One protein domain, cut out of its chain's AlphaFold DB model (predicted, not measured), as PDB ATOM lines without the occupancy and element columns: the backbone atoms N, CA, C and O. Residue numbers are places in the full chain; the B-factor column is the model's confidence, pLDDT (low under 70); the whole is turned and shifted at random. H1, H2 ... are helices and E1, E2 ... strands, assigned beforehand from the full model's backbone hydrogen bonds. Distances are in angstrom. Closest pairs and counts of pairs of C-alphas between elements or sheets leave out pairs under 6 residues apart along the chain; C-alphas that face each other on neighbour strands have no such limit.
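Overview. This is residues 218 to 351 of the 351 residues of an uncharacterized protein of Tetrabaena socialis (UniProt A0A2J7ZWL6). Two helical hairpins, H1 with H2 and H4 with H5, pack together with H4 in the middle: H1 and H2 lie on one side of it and H5 on the other. A small strand hairpin, E1 with E2, packs near residues 220 to 224 of H1 and 269 to 274 of H4, while short H3 packs on H5, and two long stretches with no named element, residues 257 to 268 and 320 to 334, lie 12 to 21 A and 11 to 18 A from the mean of the C-alphas. The printed part has 134 residues, with seven named helices followed by two named strands, E1 and E2, which form an antiparallel sheet. The class is mostly helix, and the whole is compact, with a radius of gyration of the C-alphas of 13.7 A and spans of 39 by 37 by 24 A.

Along the chain. H1, residues 218 to 231, begins at C-alpha 218 (219.777, 150.982, 136.584) and is 20.1 A long. H2, residues 235 to 248, is also 20.1 A long. H3 is residues 253 to 256. H4, residues 269 to 285, is the longest helix at 24.8 A, beginning at C-alpha 269 (211.421, 159.166, 146.511). H5, residues 290 to 305, is 22.4 A long. H6 is residues 309 to 312 and H7 residues 315 to 319. E1, residues 335 to 338, and E2, residues 343 to 346, are each 9.8 A long; E2 ends at C-alpha 346 (201.189, 159.269, 137.173).

Arrangement. H4 and H5 are the hubs, touching three helices each. They form a hairpin at a shallow tilt of 22 degrees, opposite ways; the closest C-alphas, of Ala 273 and Ala 300, are 4.2 A apart. H1, H2 and H4 make an up and down bundle, each helix running against the one before it. H1 and H2 touch at Gly 226 and Ala 238, C-alphas 4.1 A apart, at a shallow tilt of 17 degrees. H2 touches H4, closest at the C-alphas of Phe 242 and Tyr 279, 6.2 A. H5 touches H3 with residues 295 to 299 alone; the closest C-alphas, of Pro 253 and Cys 299, are 5.7 A apart. H5 and H6 touch only at the corner, the C-alphas of Gly 305 and Gly 311 being closest at 4.6 A. H7 is close to H4 but not clearly touching, with the C-alphas of Val 274 and Leu 319 closest at 7.8 A. The closest C-alphas of H4 and E2, those of Val 271 and Arg 343, are 5.5 A apart. E1 and E2 form a hairpin, antiparallel at 149 degrees, with N 336 and O 345 at 2.9 A and N 345 and O 336 at 2.7 A, within hydrogen-bond range. H1, H2, H4, H5 and H7 have every O i to N i+4 pair within hydrogen-bond range; H3 and H6 are too short for such a pair. H1 and H5 are apart.

Size, cuts and confidence. The C-alphas farthest apart, of Asn 288 and Ala 351, are 44.5 A apart. The printed part has no cut and ends at the chain's last residue. The links H3 to H4 and H7 to E1 are long, with 12 and 15 residues. The mean pLDDT of the printed part is 91.7; residues 257, 259 to 262 and 350 to 351 are under 70.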
ATOM      1  N   LEU A 218     220.223 152.339 136.917       97.12
ATOM      2  CA  LEU A 218     219.777 150.982 136.584       97.12
ATOM      3  C   LEU A 218     218.643 150.496 137.495       97.12
ATOM      4  O   LEU A 218     217.910 149.578 137.138       97.12
ATOM      5  N   ALA A 219     218.450 151.120 138.661       97.31
ATOM      6  CA  ALA A 219     217.491 150.648 139.655       97.31
ATOM      7  C   ALA A 219     216.046 150.603 139.136       97.31
ATOM      8  O   ALA A 219     215.315 149.674 139.467       97.31
ATOM      9  N   SER A 220     215.638 151.572 138.307       97.44
ATOM     10  CA  SER A 220     214.284 151.584 137.730       97.44
ATOM     11  C   SER A 220     214.087 150.430 136.743       97.44
ATOM     12  O   SER A 220     213.029 149.812 136.736       97.44
ATOM     13  N   LEU A 221     215.115 150.091 135.961       98.44
ATOM     14  CA  LEU A 221     215.080 148.975 135.012       98.44
ATOM     15  C   LEU A 221     215.043 147.627 135.733       98.44
ATOM     16  O   LEU A 221     214.216 146.782 135.405       98.44
ATOM     17  N   LEU A 222     215.872 147.452 136.768       98.62
ATOM     18  CA  LEU A 222     215.856 146.250 137.606       98.62
ATOM     19  C   LEU A 222     214.516 146.083 138.339       98.62
ATOM     20  O   LEU A 222     214.002 144.974 138.430       98.62
ATOM     21  N   LEU A 223     213.923 147.180 138.818       98.44
ATOM     22  CA  LEU A 223     212.575 147.197 139.391       98.44
ATOM     23  C   LEU A 223     211.522 146.737 138.372       98.44
ATOM     24  O   LEU A 223     210.710 145.869 138.689       98.44
ATOM     25  N   LEU A 224     211.535 147.287 137.154       98.44
ATOM     26  CA  LEU A 224     210.596 146.896 136.099       98.44
ATOM     27  C   LEU A 224     210.767 145.424 135.713       98.44
ATOM     28  O   LEU A 224     209.779 144.697 135.649       98.44
ATOM     29  N   LEU A 225     212.008 144.960 135.545       98.44
ATOM     30  CA  LEU A 225     212.305 143.566 135.214       98.44
ATOM     31  C   LEU A 225     211.904 142.619 136.353       98.44
ATOM     32  O   LEU A 225     211.291 141.581 136.107       98.44
ATOM     33  N   GLY A 226     212.158 143.007 137.606       98.31
ATOM     34  CA  GLY A 226     211.700 142.277 138.787       98.31
ATOM     35  C   GLY A 226     210.177 142.154 138.825       98.31
ATOM     36  O   GLY A 226     209.644 141.077 139.095       98.31
ATOM     37  N   TYR A 227     209.459 143.219 138.462       97.62
ATOM     38  CA  TYR A 227     208.007 143.171 138.338       97.62
ATOM     39  C   TYR A 227     207.556 142.251 137.188       97.62
ATOM     40  O   TYR A 227     206.712 141.386 137.418       97.62
ATOM     41  N   THR A 228     208.165 142.326 136.003       97.62
ATOM     42  CA  THR A 228     207.898 141.398 134.884       97.62
ATOM     43  C   THR A 228     208.124 139.933 135.285       97.62
ATOM     44  O   THR A 228     207.308 139.055 134.988       97.62
ATOM     45  N   TYR A 229     209.181 139.649 136.047       97.62
ATOM     46  CA  TYR A 229     209.475 138.304 136.551       97.62
ATOM     47  C   TYR A 229     208.471 137.838 137.602       97.62
ATOM     48  O   TYR A 229     208.046 136.681 137.575       97.62
ATOM     49  N   SER A 230     208.017 138.739 138.477       95.62
ATOM     50  CA  SER A 230     206.968 138.417 139.449       95.62
ATOM     51  C   SER A 230     205.654 138.019 138.766       95.62
ATOM     52  O   SER A 230     204.991 137.084 139.207       95.62
ATOM     53  N   ARG A 231     205.318 138.658 137.635       94.56
ATOM     54  CA  ARG A 231     204.104 138.384 136.851       94.56
ATOM     55  C   ARG A 231     204.196 137.139 135.970       94.56
ATOM     56  O   ARG A 231     203.164 136.601 135.588       94.56
ATOM     57  N   SER A 232     205.407 136.653 135.708       93.44
ATOM     58  CA  SER A 232     205.683 135.412 134.966       93.44
ATOM     59  C   SER A 232     206.073 134.241 135.883       93.44
ATOM     60  O   SER A 232     206.716 133.294 135.442       93.44
ATOM     61  N   ALA A 233     205.704 134.307 137.171       91.62
ATOM     62  CA  ALA A 233     205.953 133.279 138.189       91.62
ATOM     63  C   ALA A 233     207.439 132.934 138.447       91.62
ATOM     64  O   ALA A 233     207.754 131.915 139.061       91.62
ATOM     65  N   ARG A 234     208.375 133.814 138.068       96.06
ATOM     66  CA  ARG A 234     209.823 133.679 138.320       96.06
ATOM     67  C   ARG A 234     210.232 134.413 139.600       96.06
ATOM     68  O   ARG A 234     211.045 135.336 139.591       96.06
ATOM     69  N   VAL A 235     209.638 134.004 140.720       95.56
ATOM     70  CA  VAL A 235     209.686 134.732 142.004       95.56
ATOM     71  C   VAL A 235     211.105 134.885 142.568       95.56
ATOM     72  O   VAL A 235     211.450 135.951 143.070       95.56
ATOM     73  N   THR A 236     211.955 133.862 142.451       96.56
ATOM     74  CA  THR A 236     213.341 133.902 142.956       96.56
ATOM     75  C   THR A 236     214.199 134.929 142.217       96.56
ATOM     76  O   THR A 236     214.929 135.695 142.844       96.56
ATOM     77  N   PHE A 237     214.072 134.995 140.890       97.75
ATOM     78  CA  PHE A 237     214.754 136.001 140.080       97.75
ATOM     79  C   PHE A 237     214.210 137.406 140.360       97.75
ATOM     80  O   PHE A 237     214.991 138.345 140.500       97.75
ATOM     81  N   ALA A 238     212.887 137.547 140.508       98.00
ATOM     82  CA  ALA A 238     212.260 138.815 140.873       98.00
ATOM     83  C   ALA A 238     212.783 139.357 142.214       98.00
ATOM     84  O   ALA A 238     213.143 140.531 142.306       98.00
ATOM     85  N   GLU A 239     212.885 138.505 143.241       98.12
ATOM     86  CA  GLU A 239     213.436 138.894 144.545       98.12
ATOM     87  C   GLU A 239     214.892 139.369 144.424       98.12
ATOM     88  O   GLU A 239     215.248 140.399 145.000       98.12
ATOM     89  N   GLY A 240     215.723 138.658 143.654       98.38
ATOM     90  CA  GLY A 240     217.102 139.070 143.384       98.38
ATOM     91  C   GLY A 240     217.179 140.467 142.762       98.38
ATOM     92  O   GLY A 240     217.906 141.326 143.262       98.38
ATOM     93  N   LEU A 241     216.366 140.725 141.735       98.56
ATOM     94  CA  LEU A 241     216.314 142.019 141.049       98.56
ATOM     95  C   LEU A 241     215.840 143.155 141.965       98.56
ATOM     96  O   LEU A 241     216.444 144.228 141.963       98.56
ATOM     97  N   PHE A 242     214.815 142.930 142.794       98.50
ATOM     98  CA  PHE A 242     214.366 143.941 143.757       98.50
ATOM     99  C   PHE A 242     215.431 144.262 144.809       98.50
ATOM    100  O   PHE A 242     215.625 145.432 145.145       98.50
ATOM    101  N   ARG A 243     216.169 143.258 145.297       98.31
ATOM    102  CA  ARG A 243     217.282 143.475 146.233       98.31
ATOM    103  C   ARG A 243     218.413 144.276 145.595       98.31
ATOM    104  O   ARG A 243     218.934 145.186 146.238       98.31
ATOM    105  N   GLU A 244     218.787 143.975 144.353       98.25
ATOM    106  CA  GLU A 244     219.811 144.749 143.641       98.25
ATOM    107  C   GLU A 244     219.353 146.186 143.364       98.25
ATOM    108  O   GLU A 244     220.089 147.132 143.654       98.25
ATOM    109  N   ALA A 245     218.103 146.387 142.933       98.19
ATOM    110  CA  ALA A 245     217.526 147.722 142.790       98.19
ATOM    111  C   ALA A 245     217.565 148.506 144.118       98.19
ATOM    112  O   ALA A 245     217.950 149.678 144.141       98.19
ATOM    113  N   ALA A 246     217.241 147.855 145.242       97.56
ATOM    114  CA  ALA A 246     217.285 148.475 146.565       97.56
ATOM    115  C   ALA A 246     218.709 148.870 146.969       97.56
ATOM    116  O   ALA A 246     218.916 149.977 147.469       97.56
ATOM    117  N   LYS A 247     219.705 148.017 146.698       96.88
ATOM    118  CA  LYS A 247     221.124 148.327 146.937       96.88
ATOM    119  C   LYS A 247     221.576 149.548 146.142       96.88
ATOM    120  O   LYS A 247     222.187 150.448 146.720       96.88
ATOM    121  N   LEU A 248     221.240 149.619 144.851       96.44
ATOM    122  CA  LEU A 248     221.577 150.761 143.994       96.44
ATOM    123  C   LEU A 248     220.934 152.066 144.489       96.44
ATOM    124  O   LEU A 248     221.578 153.116 144.474       96.44
ATOM    125  N   LEU A 249     219.702 151.997 145.002       95.75
ATOM    126  CA  LEU A 249     219.013 153.137 145.619       95.75
ATOM    127  C   LEU A 249     219.436 153.415 147.064       95.75
ATOM    128  O   LEU A 249     218.990 154.414 147.633       95.75
ATOM    129  N   ARG A 250     220.292 152.572 147.656       95.25
ATOM    130  CA  ARG A 250     220.669 152.612 149.080       95.25
ATOM    131  C   ARG A 250     219.444 152.592 150.001       95.25
ATOM    132  O   ARG A 250     219.393 153.288 151.016       95.25
ATOM    133  N   LEU A 251     218.443 151.812 149.607       94.75
ATOM    134  CA  LEU A 251     217.185 151.680 150.315       94.75
ATOM    135  C   LEU A 251     217.288 150.546 151.338       94.75
ATOM    136  O   LEU A 251     217.388 149.378 150.975       94.75
ATOM    137  N   ASP A 252     217.275 150.916 152.616       93.88
ATOM    138  CA  ASP A 252     217.306 149.994 153.752       93.88
ATOM    139  C   ASP A 252     216.209 150.398 154.754       93.88
ATOM    140  O   ASP A 252     216.399 151.351 155.521       93.88
ATOM    141  N   PRO A 253     215.061 149.698 154.747       92.56
ATOM    142  CA  PRO A 253     213.958 149.961 155.665       92.56
ATOM    143  C   PRO A 253     214.301 149.780 157.150       92.56
ATOM    144  O   PRO A 253     213.664 150.401 158.000       92.56
ATOM    145  N   ALA A 254     215.279 148.934 157.495       88.38
ATOM    146  CA  ALA A 254     215.642 148.685 158.891       88.38
ATOM    147  C   ALA A 254     216.391 149.883 159.490       88.38
ATOM    148  O   ALA A 254     216.178 150.248 160.646       88.38
ATOM    149  N   ARG A 255     217.229 150.544 158.684       83.00
ATOM    150  CA  ARG A 255     217.945 151.770 159.081       83.00
ATOM    151  C   ARG A 255     217.066 153.021 159.040       83.00
ATOM    152  O   ARG A 255     217.361 153.998 159.726       83.00
ATOM    153  N   GLN A 256     215.977 152.984 158.276       72.31
ATOM    154  CA  GLN A 256     215.065 154.110 158.078       72.31
ATOM    155  C   GLN A 256     214.427 154.619 159.373       72.31
ATOM    156  O   GLN A 256     214.243 155.821 159.532       72.31
ATOM    157  N   GLN A 257     214.131 153.732 160.331       66.00
ATOM    158  CA  GLN A 257     213.503 154.127 161.601       66.00
ATOM    159  C   GLN A 257     214.348 155.127 162.410       66.00
ATOM    160  O   GLN A 257     213.816 155.812 163.277       66.00
ATOM    161  N   GLN A 258     215.649 155.226 162.123       70.81
ATOM    162  CA  GLN A 258     216.585 156.067 162.866       70.81
ATOM    163  C   GLN A 258     216.893 157.406 162.176       70.81
ATOM    164  O   GLN A 258     217.411 158.309 162.829       70.81
ATOM    165  N   GLN A 259     216.598 157.567 160.880       65.25
ATOM    166  CA  GLN A 259     216.980 158.758 160.109       65.25
ATOM    167  C   GLN A 259     215.755 159.422 159.471       65.25
ATOM    168  O   GLN A 259     215.131 158.871 158.574       65.25
ATOM    169  N   GLN A 260     215.440 160.649 159.901       63.12
ATOM    170  CA  GLN A 260     214.261 161.409 159.454       63.12
ATOM    171  C   GLN A 260     214.303 161.880 157.986       63.12
ATOM    172  O   GLN A 260     213.305 162.397 157.495       63.12
ATOM    173  N   GLN A 261     215.418 161.723 157.265       63.94
ATOM    174  CA  GLN A 261     215.536 162.139 155.861       63.94
ATOM    175  C   GLN A 261     216.326 161.109 155.054       63.94
ATOM    176  O   GLN A 261     217.533 161.246 154.846       63.94
ATOM    177  N   GLN A 262     215.648 160.061 154.590       66.44
ATOM    178  CA  GLN A 262     216.265 159.100 153.684       66.44
ATOM    179  C   GLN A 262     216.201 159.626 152.251       66.44
ATOM    180  O   GLN A 262     215.132 159.879 151.701       66.44
ATOM    181  N   GLN A 263     217.372 159.795 151.642       75.38
ATOM    182  CA  GLN A 263     217.497 160.141 150.232       75.38
ATOM    183  C   GLN A 263     217.689 158.848 149.436       75.38
ATOM    184  O   GLN A 263     218.665 158.130 149.653       75.38
ATOM    185  N   CYS A 264     216.783 158.550 148.502       80.75
ATOM    186  CA  CYS A 264     217.017 157.502 147.508       80.75
ATOM    187  C   CYS A 264     218.238 157.918 146.682       80.75
ATOM    188  O   CYS A 264     218.251 159.020 146.138       80.75
ATOM    189  N   GLY A 265     219.279 157.082 146.636       81.31
ATOM    190  CA  GLY A 265     220.628 157.417 146.168       81.31
ATOM    191  C   GLY A 265     220.708 157.972 144.742       81.31
ATOM    192  O   GLY A 265     221.134 157.280 143.830       81.31
ATOM    193  N   GLY A 266     220.343 159.237 144.539       86.31
ATOM    194  CA  GLY A 266     220.269 159.868 143.223       86.31
ATOM    195  C   GLY A 266     219.000 159.552 142.423       86.31
ATOM    196  O   GLY A 266     219.046 159.693 141.201       86.31
ATOM    197  N   ALA A 267     217.905 159.143 143.075       92.06
ATOM    198  CA  ALA A 267     216.579 158.977 142.468       92.06
ATOM    199  C   ALA A 267     215.507 159.712 143.286       92.06
ATOM    200  O   ALA A 267     215.714 160.037 144.455       92.06
ATOM    201  N   HIS A 268     214.354 159.973 142.678       91.88
ATOM    202  CA  HIS A 268     213.216 160.543 143.385       91.88
ATOM    203  C   HIS A 268     212.601 159.526 144.363       91.88
ATOM    204  O   HIS A 268     212.577 158.325 144.080       91.88
ATOM    205  N   ALA A 269     212.043 160.007 145.482       93.38
ATOM    206  CA  ALA A 269     211.421 159.166 146.511       93.38
ATOM    207  C   ALA A 269     210.331 158.239 145.948       93.38
ATOM    208  O   ALA A 269     210.185 157.109 146.403       93.38
ATOM    209  N   SER A 270     209.640 158.670 144.890       94.75
ATOM    210  CA  SER A 270     208.613 157.867 144.221       94.75
ATOM    211  C   SER A 270     209.156 156.554 143.657       94.75
ATOM    212  O   SER A 270     208.459 155.552 143.705       94.75
ATOM    213  N   VAL A 271     210.393 156.512 143.140       96.75
ATOM    214  CA  VAL A 271     210.978 155.255 142.631       96.75
ATOM    215  C   VAL A 271     211.249 154.298 143.785       96.75
ATOM    216  O   VAL A 271     210.919 153.119 143.694       96.75
ATOM    217  N   GLY A 272     211.792 154.812 144.893       96.56
ATOM    218  CA  GLY A 272     211.992 154.026 146.110       96.56
ATOM    219  C   GLY A 272     210.674 153.511 146.689       96.56
ATOM    220  O   GLY A 272     210.599 152.354 147.086       96.56
ATOM    221  N   ALA A 273     209.621 154.332 146.669       96.56
ATOM    222  CA  ALA A 273     208.284 153.941 147.101       96.56
ATOM    223  C   ALA A 273     207.702 152.817 146.231       96.56
ATOM    224  O   ALA A 273     207.221 151.821 146.767       96.56
ATOM    225  N   VAL A 274     207.800 152.935 144.900       97.56
ATOM    226  CA  VAL A 274     207.340 151.891 143.969       97.56
ATOM    227  C   VAL A 274     208.130 150.602 144.169       97.56
ATOM    228  O   VAL A 274     207.525 149.535 144.261       97.56
ATOM    229  N   LEU A 275     209.458 150.688 144.292       98.06
ATOM    230  CA  LEU A 275     210.306 149.533 144.584       98.06
ATOM    231  C   LEU A 275     209.885 148.843 145.879       98.06
ATOM    232  O   LEU A 275     209.625 147.642 145.879       98.06
ATOM    233  N   ALA A 276     209.804 149.602 146.971       97.62
ATOM    234  CA  ALA A 276     209.453 149.073 148.278       97.62
ATOM    235  C   ALA A 276     208.059 148.437 148.273       97.62
ATOM    236  O   ALA A 276     207.877 147.364 148.843       97.62
ATOM    237  N   TRP A 277     207.093 149.045 147.575       97.75
ATOM    238  CA  TRP A 277     205.744 148.503 147.449       97.75
ATOM    239  C   TRP A 277     205.713 147.195 146.660       97.75
ATOM    240  O   TRP A 277     205.173 146.199 147.138       97.75
ATOM    241  N   ARG A 278     206.322 147.168 145.466       97.62
ATOM    242  CA  ARG A 278     206.376 145.957 144.633       97.62
ATOM    243  C   ARG A 278     207.129 144.833 145.330       97.62
ATOM    244  O   ARG A 278     206.702 143.681 145.258       97.62
ATOM    245  N   TYR A 279     208.194 145.162 146.057       98.12
ATOM    246  CA  TYR A 279     208.926 144.160 146.812       98.12
ATOM    247  C   TYR A 279     208.118 143.642 148.011       98.12
ATOM    248  O   TYR A 279     208.058 142.432 148.217       98.12
ATOM    249  N   ALA A 280     207.410 144.510 148.740       97.56
ATOM    250  CA  ALA A 280     206.494 144.092 149.801       97.56
ATOM    251  C   ALA A 280     205.397 143.151 149.277       97.56
ATOM    252  O   ALA A 280     205.161 142.102 149.873       97.56
ATOM    253  N   GLN A 281     204.775 143.474 148.136       96.75
ATOM    254  CA  GLN A 281     203.795 142.598 147.483       96.75
ATOM    255  C   GLN A 281     204.390 141.216 147.174       96.75
ATOM    256  O   GLN A 281     203.736 140.204 147.413       96.75
ATOM    257  N   LEU A 282     205.635 141.152 146.684       96.88
ATOM    258  CA  LEU A 282     206.316 139.880 146.427       96.88
ATOM    259  C   LEU A 282     206.560 139.100 147.728       96.88
ATOM    260  O   LEU A 282     206.334 137.896 147.791       96.88
ATOM    261  N   LEU A 283     207.000 139.776 148.786       96.88
ATOM    262  CA  LEU A 283     207.261 139.136 150.075       96.88
ATOM    263  C   LEU A 283     205.974 138.605 150.724       96.88
ATOM    264  O   LEU A 283     206.014 137.554 151.357       96.88
ATOM    265  N   TRP A 284     204.831 139.263 150.522       96.06
ATOM    266  CA  TRP A 284     203.532 138.772 150.999       96.06
ATOM    267  C   TRP A 284     203.090 137.461 150.336       96.06
ATOM    268  O   TRP A 284     202.315 136.713 150.934       96.06
ATOM    269  N   VAL A 285     203.570 137.156 149.124       94.44
ATOM    270  CA  VAL A 285     203.278 135.868 148.472       94.44
ATOM    271  C   VAL A 285     204.234 134.750 148.894       94.44
ATOM    272  O   VAL A 285     203.948 133.581 148.642       94.44
ATOM    273  N   LEU A 286     205.350 135.084 149.549       94.75
ATOM    274  CA  LEU A 286     206.364 134.128 149.981       94.75
ATOM    275  C   LEU A 286     206.090 133.603 151.405       94.75
ATOM    276  O   LEU A 286     205.739 134.374 152.304       94.75
ATOM    277  N   PRO A 287     206.296 132.297 151.663       96.00
ATOM    278  CA  PRO A 287     206.054 131.716 152.979       96.00
ATOM    279  C   PRO A 287     207.018 132.294 154.024       96.00
ATOM    280  O   PRO A 287     208.213 132.431 153.774       96.00
ATOM    281  N   ASN A 288     206.504 132.590 155.221       96.62
ATOM    282  CA  ASN A 288     207.273 133.086 156.374       96.62
ATOM    283  C   ASN A 288     207.986 134.440 156.170       96.62
ATOM    284  O   ASN A 288     208.916 134.759 156.910       96.62
ATOM    285  N   ARG A 289     207.557 135.266 155.203       97.00
ATOM    286  CA  ARG A 289     208.161 136.590 154.933       97.00
ATOM    287  C   ARG A 289     207.280 137.787 155.313       97.00
ATOM    288  O   ARG A 289     207.663 138.924 155.061       97.00
ATOM    289  N   GLY A 290     206.151 137.565 155.991       96.62
ATOM    290  CA  GLY A 290     205.190 138.626 156.338       96.62
ATOM    291  C   GLY A 290     205.764 139.772 157.186       96.62
ATOM    292  O   GLY A 290     205.464 140.935 156.933       96.62
ATOM    293  N   ASN A 291     206.653 139.479 158.142       96.44
ATOM    294  CA  ASN A 291     207.293 140.524 158.959       96.44
ATOM    295  C   ASN A 291     208.173 141.460 158.116       96.44
ATOM    296  O   ASN A 291     208.160 142.674 158.310       96.44
ATOM    297  N   GLU A 292     208.925 140.897 157.171       96.50
ATOM    298  CA  GLU A 292     209.761 141.667 156.251       96.50
ATOM    299  C   GLU A 292     208.895 142.453 155.259       96.50
ATOM    300  O   GLU A 292     209.138 143.640 155.041       96.50
ATOM    301  N   ALA A 293     207.834 141.830 154.735       96.69
ATOM    302  CA  ALA A 293     206.862 142.483 153.863       96.69
ATOM    303  C   ALA A 293     206.259 143.734 154.523       96.69
ATOM    304  O   ALA A 293     206.266 144.809 153.926       96.69
ATOM    305  N   ALA A 294     205.839 143.637 155.790       96.38
ATOM    306  CA  ALA A 294     205.293 144.764 156.548       96.38
ATOM    307  C   ALA A 294     206.310 145.905 156.763       96.38
ATOM    308  O   ALA A 294     205.945 147.083 156.814       96.38
ATOM    309  N   VAL A 295     207.599 145.581 156.897       96.44
ATOM    310  CA  VAL A 295     208.671 146.581 157.004       96.44
ATOM    311  C   VAL A 295     208.838 147.342 155.683       96.44
ATOM    312  O   VAL A 295     208.840 148.576 155.695       96.44
ATOM    313  N   TRP A 296     208.911 146.631 154.556       97.25
ATOM    314  CA  TRP A 296     208.978 147.239 153.223       97.25
ATOM    315  C   TRP A 296     207.724 148.043 152.880       97.25
ATOM    316  O   TRP A 296     207.823 149.127 152.314       97.25
ATOM    317  N   GLU A 297     206.551 147.572 153.290       96.69
ATOM    318  CA  GLU A 297     205.297 148.285 153.078       96.69
ATOM    319  C   GLU A 297     205.278 149.644 153.793       96.69
ATOM    320  O   GLU A 297     204.946 150.667 153.191       96.69
ATOM    321  N   ARG A 298     205.683 149.691 155.069       95.88
ATOM    322  CA  ARG A 298     205.790 150.958 155.812       95.88
ATOM    323  C   ARG A 298     206.798 151.909 155.174       95.88
ATOM    324  O   ARG A 298     206.518 153.103 155.073       95.88
ATOM    325  N   CYS A 299     207.940 151.383 154.727       95.25
ATOM    326  CA  CYS A 299     208.935 152.139 153.967       95.25
ATOM    327  C   CYS A 299     208.310 152.759 152.707       95.25
ATOM    328  O   CYS A 299     208.439 153.967 152.493       95.25
ATOM    329  N   ALA A 300     207.562 151.966 151.934       96.25
ATOM    330  CA  ALA A 300     206.884 152.418 150.725       96.25
ATOM    331  C   ALA A 300     205.903 153.559 151.008       96.25
ATOM    332  O   ALA A 300     205.983 154.604 150.366       96.25
ATOM    333  N   ARG A 301     205.026 153.397 152.011       95.62
ATOM    334  CA  ARG A 301     204.049 154.424 152.410       95.62
ATOM    335  C   ARG A 301     204.728 155.716 152.864       95.62
ATOM    336  O   ARG A 301     204.296 156.797 152.476       95.62
ATOM    337  N   HIS A 302     205.801 155.613 153.648       93.94
ATOM    338  CA  HIS A 302     206.558 156.780 154.097       93.94
ATOM    339  C   HIS A 302     207.172 157.552 152.921       93.94
ATOM    340  O   HIS A 302     206.992 158.763 152.822       93.94
ATOM    341  N   LEU A 303     207.860 156.853 152.010       94.12
ATOM    342  CA  LEU A 303     208.450 157.476 150.822       94.12
ATOM    343  C   LEU A 303     207.378 158.072 149.903       94.12
ATOM    344  O   LEU A 303     207.560 159.167 149.374       94.12
ATOM    345  N   TRP A 304     206.250 157.376 149.744       95.12
ATOM    346  CA  TRP A 304     205.131 157.830 148.925       95.12
ATOM    347  C   TRP A 304     204.505 159.116 149.461       95.12
ATOM    348  O   TRP A 304     204.285 160.047 148.693       95.12
ATOM    349  N   GLY A 305     204.313 159.224 150.781       93.69
ATOM    350  CA  GLY A 305     203.811 160.448 151.416       93.69
ATOM    351  C   GLY A 305     204.699 161.677 151.172       93.69
ATOM    352  O   GLY A 305     204.208 162.801 151.187       93.69
ATOM    353  N   GLY A 306     205.989 161.473 150.882       90.25
ATOM    354  CA  GLY A 306     206.927 162.530 150.493       90.25
ATOM    355  C   GLY A 306     206.903 162.914 149.007       90.25
ATOM    356  O   GLY A 306     207.699 163.752 148.596       90.25
ATOM    357  N   CYS A 307     206.034 162.319 148.183       90.19
ATOM    358  CA  CYS A 307     205.999 162.526 146.726       90.19
ATOM    359  C   CYS A 307     205.047 163.653 146.273       90.19
ATOM    360  O   CYS A 307     204.519 163.602 145.160       90.19
ATOM    361  N   GLY A 308     204.790 164.642 147.134       87.62
ATOM    362  CA  GLY A 308     203.939 165.792 146.814       87.62
ATOM    363  C   GLY A 308     202.510 165.383 146.406       87.62
ATOM    364  O   GLY A 308     201.954 164.448 146.984       87.62
ATOM    365  N   PRO A 309     201.904 166.038 145.399       85.06
ATOM    366  CA  PRO A 309     200.621 165.666 144.802       85.06
ATOM    367  C   PRO A 309     200.469 164.185 144.450       85.06
ATOM    368  O   PRO A 309     199.388 163.641 144.648       85.06
ATOM    369  N   LEU A 310     201.527 163.500 143.994       85.75
ATOM    370  CA  LEU A 310     201.454 162.056 143.730       85.75
ATOM    371  C   LEU A 310     201.187 161.268 145.024       85.75
ATOM    372  O   LEU A 310     200.394 160.331 145.027       85.75
ATOM    373  N   GLY A 311     201.797 161.701 146.130       88.69
ATOM    374  CA  GLY A 311     201.627 161.119 147.461       88.69
ATOM    375  C   GLY A 311     200.226 161.281 148.056       88.69
ATOM    376  O   GLY A 311     199.868 160.537 148.966       88.69
ATOM    377  N   SER A 312     199.426 162.225 147.541       90.06
ATOM    378  CA  SER A 312     198.022 162.393 147.948       90.06
ATOM    379  C   SER A 312     197.107 161.289 147.417       90.06
ATOM    380  O   SER A 312     196.059 161.024 148.005       90.06
ATOM    381  N   GLN A 313     197.510 160.612 146.339       89.88
ATOM    382  CA  GLN A 313     196.821 159.417 145.870       89.88
ATOM    383  C   GLN A 313     197.231 158.239 146.755       89.88
ATOM    384  O   GLN A 313     198.410 158.071 147.066       89.88
ATOM    385  N   GLY A 314     196.274 157.401 147.160       93.44
ATOM    386  CA  GLY A 314     196.593 156.173 147.889       93.44
ATOM    387  C   GLY A 314     197.530 155.287 147.063       93.44
ATOM    388  O   GLY A 314     197.291 155.072 145.877       93.44
ATOM    389  N   LEU A 315     198.589 154.760 147.678       94.88
ATOM    390  CA  LEU A 315     199.583 153.926 146.994       94.88
ATOM    391  C   LEU A 315     198.927 152.698 146.341       94.88
ATOM    392  O   LEU A 315     199.256 152.334 145.215       94.88
ATOM    393  N   GLU A 316     197.938 152.115 147.014       95.44
ATOM    394  CA  GLU A 316     197.103 151.018 146.532       95.44
ATOM    395  C   GLU A 316     196.243 151.421 145.332       95.44
ATOM    396  O   GLU A 316     196.063 150.624 144.416       95.44
ATOM    397  N   ALA A 317     195.738 152.657 145.304       94.12
ATOM    398  CA  ALA A 317     194.943 153.158 144.186       94.12
ATOM    399  C   ALA A 317     195.787 153.302 142.913       94.12
ATOM    400  O   ALA A 317     195.258 153.185 141.814       94.12
ATOM    401  N   VAL A 318     197.100 153.512 143.046       94.06
ATOM    402  CA  VAL A 318     198.017 153.648 141.906       94.06
ATOM    403  C   VAL A 318     198.665 152.315 141.534       94.06
ATOM    404  O   VAL A 318     198.745 151.966 140.359       94.06
ATOM    405  N   LEU A 319     199.127 151.538 142.515       94.75
ATOM    406  CA  LEU A 319     199.924 150.327 142.285       94.75
ATOM    407  C   LEU A 319     199.149 149.016 142.480       94.75
ATOM    408  O   LEU A 319     199.698 147.947 142.198       94.75
ATOM    409  N   GLY A 320     197.901 149.076 142.930       95.19
ATOM    410  CA  GLY A 320     197.100 147.918 143.309       95.19
ATOM    411  C   GLY A 320     197.367 147.476 144.749       95.19
ATOM    412  O   GLY A 320     198.394 147.815 145.349       95.19
ATOM    413  N   GLY A 321     196.432 146.704 145.304       94.38
ATOM    414  CA  GLY A 321     196.493 146.209 146.684       94.38
ATOM    415  C   GLY A 321     197.617 145.193 146.940       94.38
ATOM    416  O   GLY A 321     198.342 144.788 146.034       94.38
ATOM    417  N   GLN A 322     197.762 144.731 148.185       91.50
ATOM    418  CA  GLN A 322     198.809 143.764 148.570       91.50
ATOM    419  C   GLN A 322     198.759 142.456 147.756       91.50
ATOM    420  O   GLN A 322     199.800 141.886 147.439       91.50
ATOM    421  N   ALA A 323     197.559 142.008 147.375       89.06
ATOM    422  CA  ALA A 323     197.346 140.772 146.624       89.06
ATOM    423  C   ALA A 323     197.479 140.932 145.092       89.06
ATOM    424  O   ALA A 323     197.336 139.953 144.363       89.06
ATOM    425  N   HIS A 324     197.831 142.128 144.595       90.12
ATOM    426  CA  HIS A 324     197.893 142.436 143.156       90.12
ATOM    427  C   HIS A 324     198.779 141.470 142.359       90.12
ATOM    428  O   HIS A 324     198.448 141.096 141.236       90.12
ATOM    429  N   LEU A 325     199.899 141.014 142.934       86.69
ATOM    430  CA  LEU A 325     200.784 140.052 142.262       86.69
ATOM    431  C   LEU A 325     200.176 138.650 142.118       86.69
ATOM    432  O   LEU A 325     200.598 137.910 141.236       86.69
ATOM    433  N   LYS A 326     199.171 138.302 142.929       85.06
ATOM    434  CA  LYS A 326     198.380 137.072 142.772       85.06
ATOM    435  C   LYS A 326     197.273 137.215 141.719       85.06
ATOM    436  O   LYS A 326     196.572 136.249 141.450       85.06
ATOM    437  N   GLY A 327     197.107 138.404 141.131       84.94
ATOM    438  CA  GLY A 327     195.952 138.726 140.291       84.94
ATOM    439  C   GLY A 327     194.668 138.944 141.095       84.94
ATOM    440  O   GLY A 327     193.581 138.878 140.530       84.94
ATOM    441  N   GLU A 328     194.786 139.186 142.402       87.81
ATOM    442  CA  GLU A 328     193.667 139.411 143.315       87.81
ATOM    443  C   GLU A 328     193.623 140.877 143.777       87.81
ATOM    444  O   GLU A 328     194.653 141.540 143.924       87.81
ATOM    445  N   GLY A 329     192.420 141.366 144.092       86.88
ATOM    446  CA  GLY A 329     192.201 142.719 144.606       86.88
ATOM    447  C   GLY A 329     192.056 143.790 143.517       86.88
ATOM    448  O   GLY A 329     192.010 143.471 142.330       86.88
ATOM    449  N   PRO A 330     191.921 145.069 143.913       87.25
ATOM    450  CA  PRO A 330     191.745 146.158 142.965       87.25
ATOM    451  C   PRO A 330     193.019 146.364 142.142       87.25
ATOM    452  O   PRO A 330     194.122 146.458 142.696       87.25
ATOM    453  N   GLU A 331     192.847 146.481 140.825       89.06
ATOM    454  CA  GLU A 331     193.906 146.975 139.952       89.06
ATOM    455  C   GLU A 331     194.157 148.452 140.271       89.06
ATOM    456  O   GLU A 331     193.225 149.240 140.439       89.06
ATOM    457  N   GLY A 332     195.429 148.821 140.404       91.12
ATOM    458  CA  GLY A 332     195.803 150.224 140.513       91.12
ATOM    459  C   GLY A 332     195.670 150.927 139.164       91.12
ATOM    460  O   GLY A 332     195.811 150.292 138.120       91.12
ATOM    461  N   ALA A 333     195.483 152.245 139.188       91.56
ATOM    462  CA  ALA A 333     195.449 153.088 137.995       91.56
ATOM    463  C   ALA A 333     196.714 152.949 137.130       91.56
ATOM    464  O   ALA A 333     196.662 153.176 135.930       91.56
ATOM    465  N   GLY A 334     197.839 152.540 137.721       92.06
ATOM    466  CA  GLY A 334     199.123 152.397 137.053       92.06
ATOM    467  C   GLY A 334     199.962 153.671 137.117       92.06
ATOM    468  O   GLY A 334     199.520 154.734 137.547       92.06
ATOM    469  N   LEU A 335     201.220 153.538 136.710       95.44
ATOM    470  CA  LEU A 335     202.166 154.635 136.530       95.44
ATOM    471  C   LEU A 335     203.265 154.201 135.563       95.44
ATOM    472  O   LEU A 335     203.415 153.005 135.304       95.44
ATOM    473  N   LEU A 336     204.057 155.160 135.094       96.06
ATOM    474  CA  LEU A 336     205.315 154.895 134.399       96.06
ATOM    475  C   LEU A 336     206.506 155.257 135.270       96.06
ATOM    476  O   LEU A 336     206.448 156.169 136.088       96.06
ATOM    477  N   LEU A 337     207.622 154.578 135.066       96.81
ATOM    478  CA  LEU A 337     208.919 154.948 135.597       96.81
ATOM    479  C   LEU A 337     209.757 155.532 134.468       96.81
ATOM    480  O   LEU A 337     210.034 154.857 133.478       96.81
ATOM    481  N   SER A 338     210.176 156.780 134.649       94.31
ATOM    482  CA  SER A 338     211.194 157.401 133.811       94.31
ATOM    483  C   SER A 338     212.568 157.091 134.395       94.31
ATOM    484  O   SER A 338     212.851 157.429 135.551       94.31
ATOM    485  N   THR A 339     213.435 156.458 133.611       93.62
ATOM    486  CA  THR A 339     214.815 156.130 134.001       93.62
ATOM    487  C   THR A 339     215.708 157.370 133.981       93.62
ATOM    488  O   THR A 339     216.573 157.516 134.847       93.62
ATOM    489  N   ARG A 340     215.440 158.329 133.085       90.00
ATOM    490  CA  ARG A 340     216.179 159.599 133.009       90.00
ATOM    491  C   ARG A 340     215.757 160.602 134.072       90.00
ATOM    492  O   ARG A 340     216.618 161.217 134.704       90.00
ATOM    493  N   LEU A 341     214.455 160.748 134.323       87.56
ATOM    494  CA  LEU A 341     213.964 161.583 135.427       87.56
ATOM    495  C   LEU A 341     214.113 160.884 136.783       87.56
ATOM    496  O   LEU A 341     214.036 161.546 137.818       87.56
ATOM    497  N   ARG A 342     214.338 159.561 136.778       92.44
ATOM    498  CA  ARG A 342     214.438 158.695 137.964       92.44
ATOM    499  C   ARG A 342     213.264 158.931 138.901       92.44
ATOM    500  O   ARG A 342     213.441 159.166 140.098       92.44
ATOM    501  N   ARG A 343     212.065 158.936 138.319       93.19
ATOM    502  CA  ARG A 343     210.817 159.355 138.956       93.19
ATOM    503  C   ARG A 343     209.642 158.577 138.372       93.19
ATOM    504  O   ARG A 343     209.681 158.159 137.218       93.19
ATOM    505  N   ALA A 344     208.610 158.399 139.189       94.25
ATOM    506  CA  ALA A 344     207.344 157.838 138.752       94.25
ATOM    507  C   ALA A 344     206.458 158.943 138.163       94.25
ATOM    508  O   ALA A 344     206.352 160.024 138.744       94.25
ATOM    509  N   LEU A 345     205.844 158.665 137.021       91.06
ATOM    510  CA  LEU A 345     204.930 159.537 136.302       91.06
ATOM    511  C   LEU A 345     203.512 158.973 136.461       91.06
ATOM    512  O   LEU A 345     203.290 157.816 136.088       91.06
ATOM    513  N   PRO A 346     202.565 159.732 137.041       88.44
ATOM    514  CA  PRO A 346     201.189 159.269 137.173       88.44
ATOM    515  C   PRO A 346     200.534 159.111 135.802       88.44
ATOM    516  O   PRO A 346     200.816 159.887 134.886       88.44
ATOM    517  N   LEU A 347     199.607 158.158 135.685       89.56
ATOM    518  CA  LEU A 347     198.684 158.171 134.556       89.56
ATOM    519  C   LEU A 347     197.677 159.287 134.755       89.56
ATOM    520  O   LEU A 347     197.114 159.470 135.836       89.56
ATOM    521  N   LEU A 348     197.511 160.071 133.703       79.88
ATOM    522  CA  LEU A 348     196.545 161.140 133.666       79.88
ATOM    523  C   LEU A 348     195.190 160.518 133.322       79.88
ATOM    524  O   LEU A 348     195.129 159.633 132.464       79.88
ATOM    525  N   PRO A 349     194.101 160.948 133.978       74.19
ATOM    526  CA  PRO A 349     192.772 160.557 133.540       74.19
ATOM    527  C   PRO A 349     192.600 160.942 132.066       74.19
ATOM    528  O   PRO A 349     193.088 161.991 131.639       74.19
ATOM    529  N   ALA A 350     191.933 160.082 131.292       69.94
ATOM    530  CA  ALA A 350     191.570 160.411 129.920       69.94
ATOM    531  C   ALA A 350     190.739 161.705 129.941       69.94
ATOM    532  O   ALA A 350     189.736 161.775 130.654       69.94
ATOM    533  N   ALA A 351     191.230 162.730 129.241       56.06
ATOM    534  CA  ALA A 351     190.547 164.010 129.085       56.06
ATOM    535  C   ALA A 351     189.361 163.895 128.120       56.06
ATOM    536  O   ALA A 351     189.447 163.064 127.184       56.06
TER     537      ALA A 351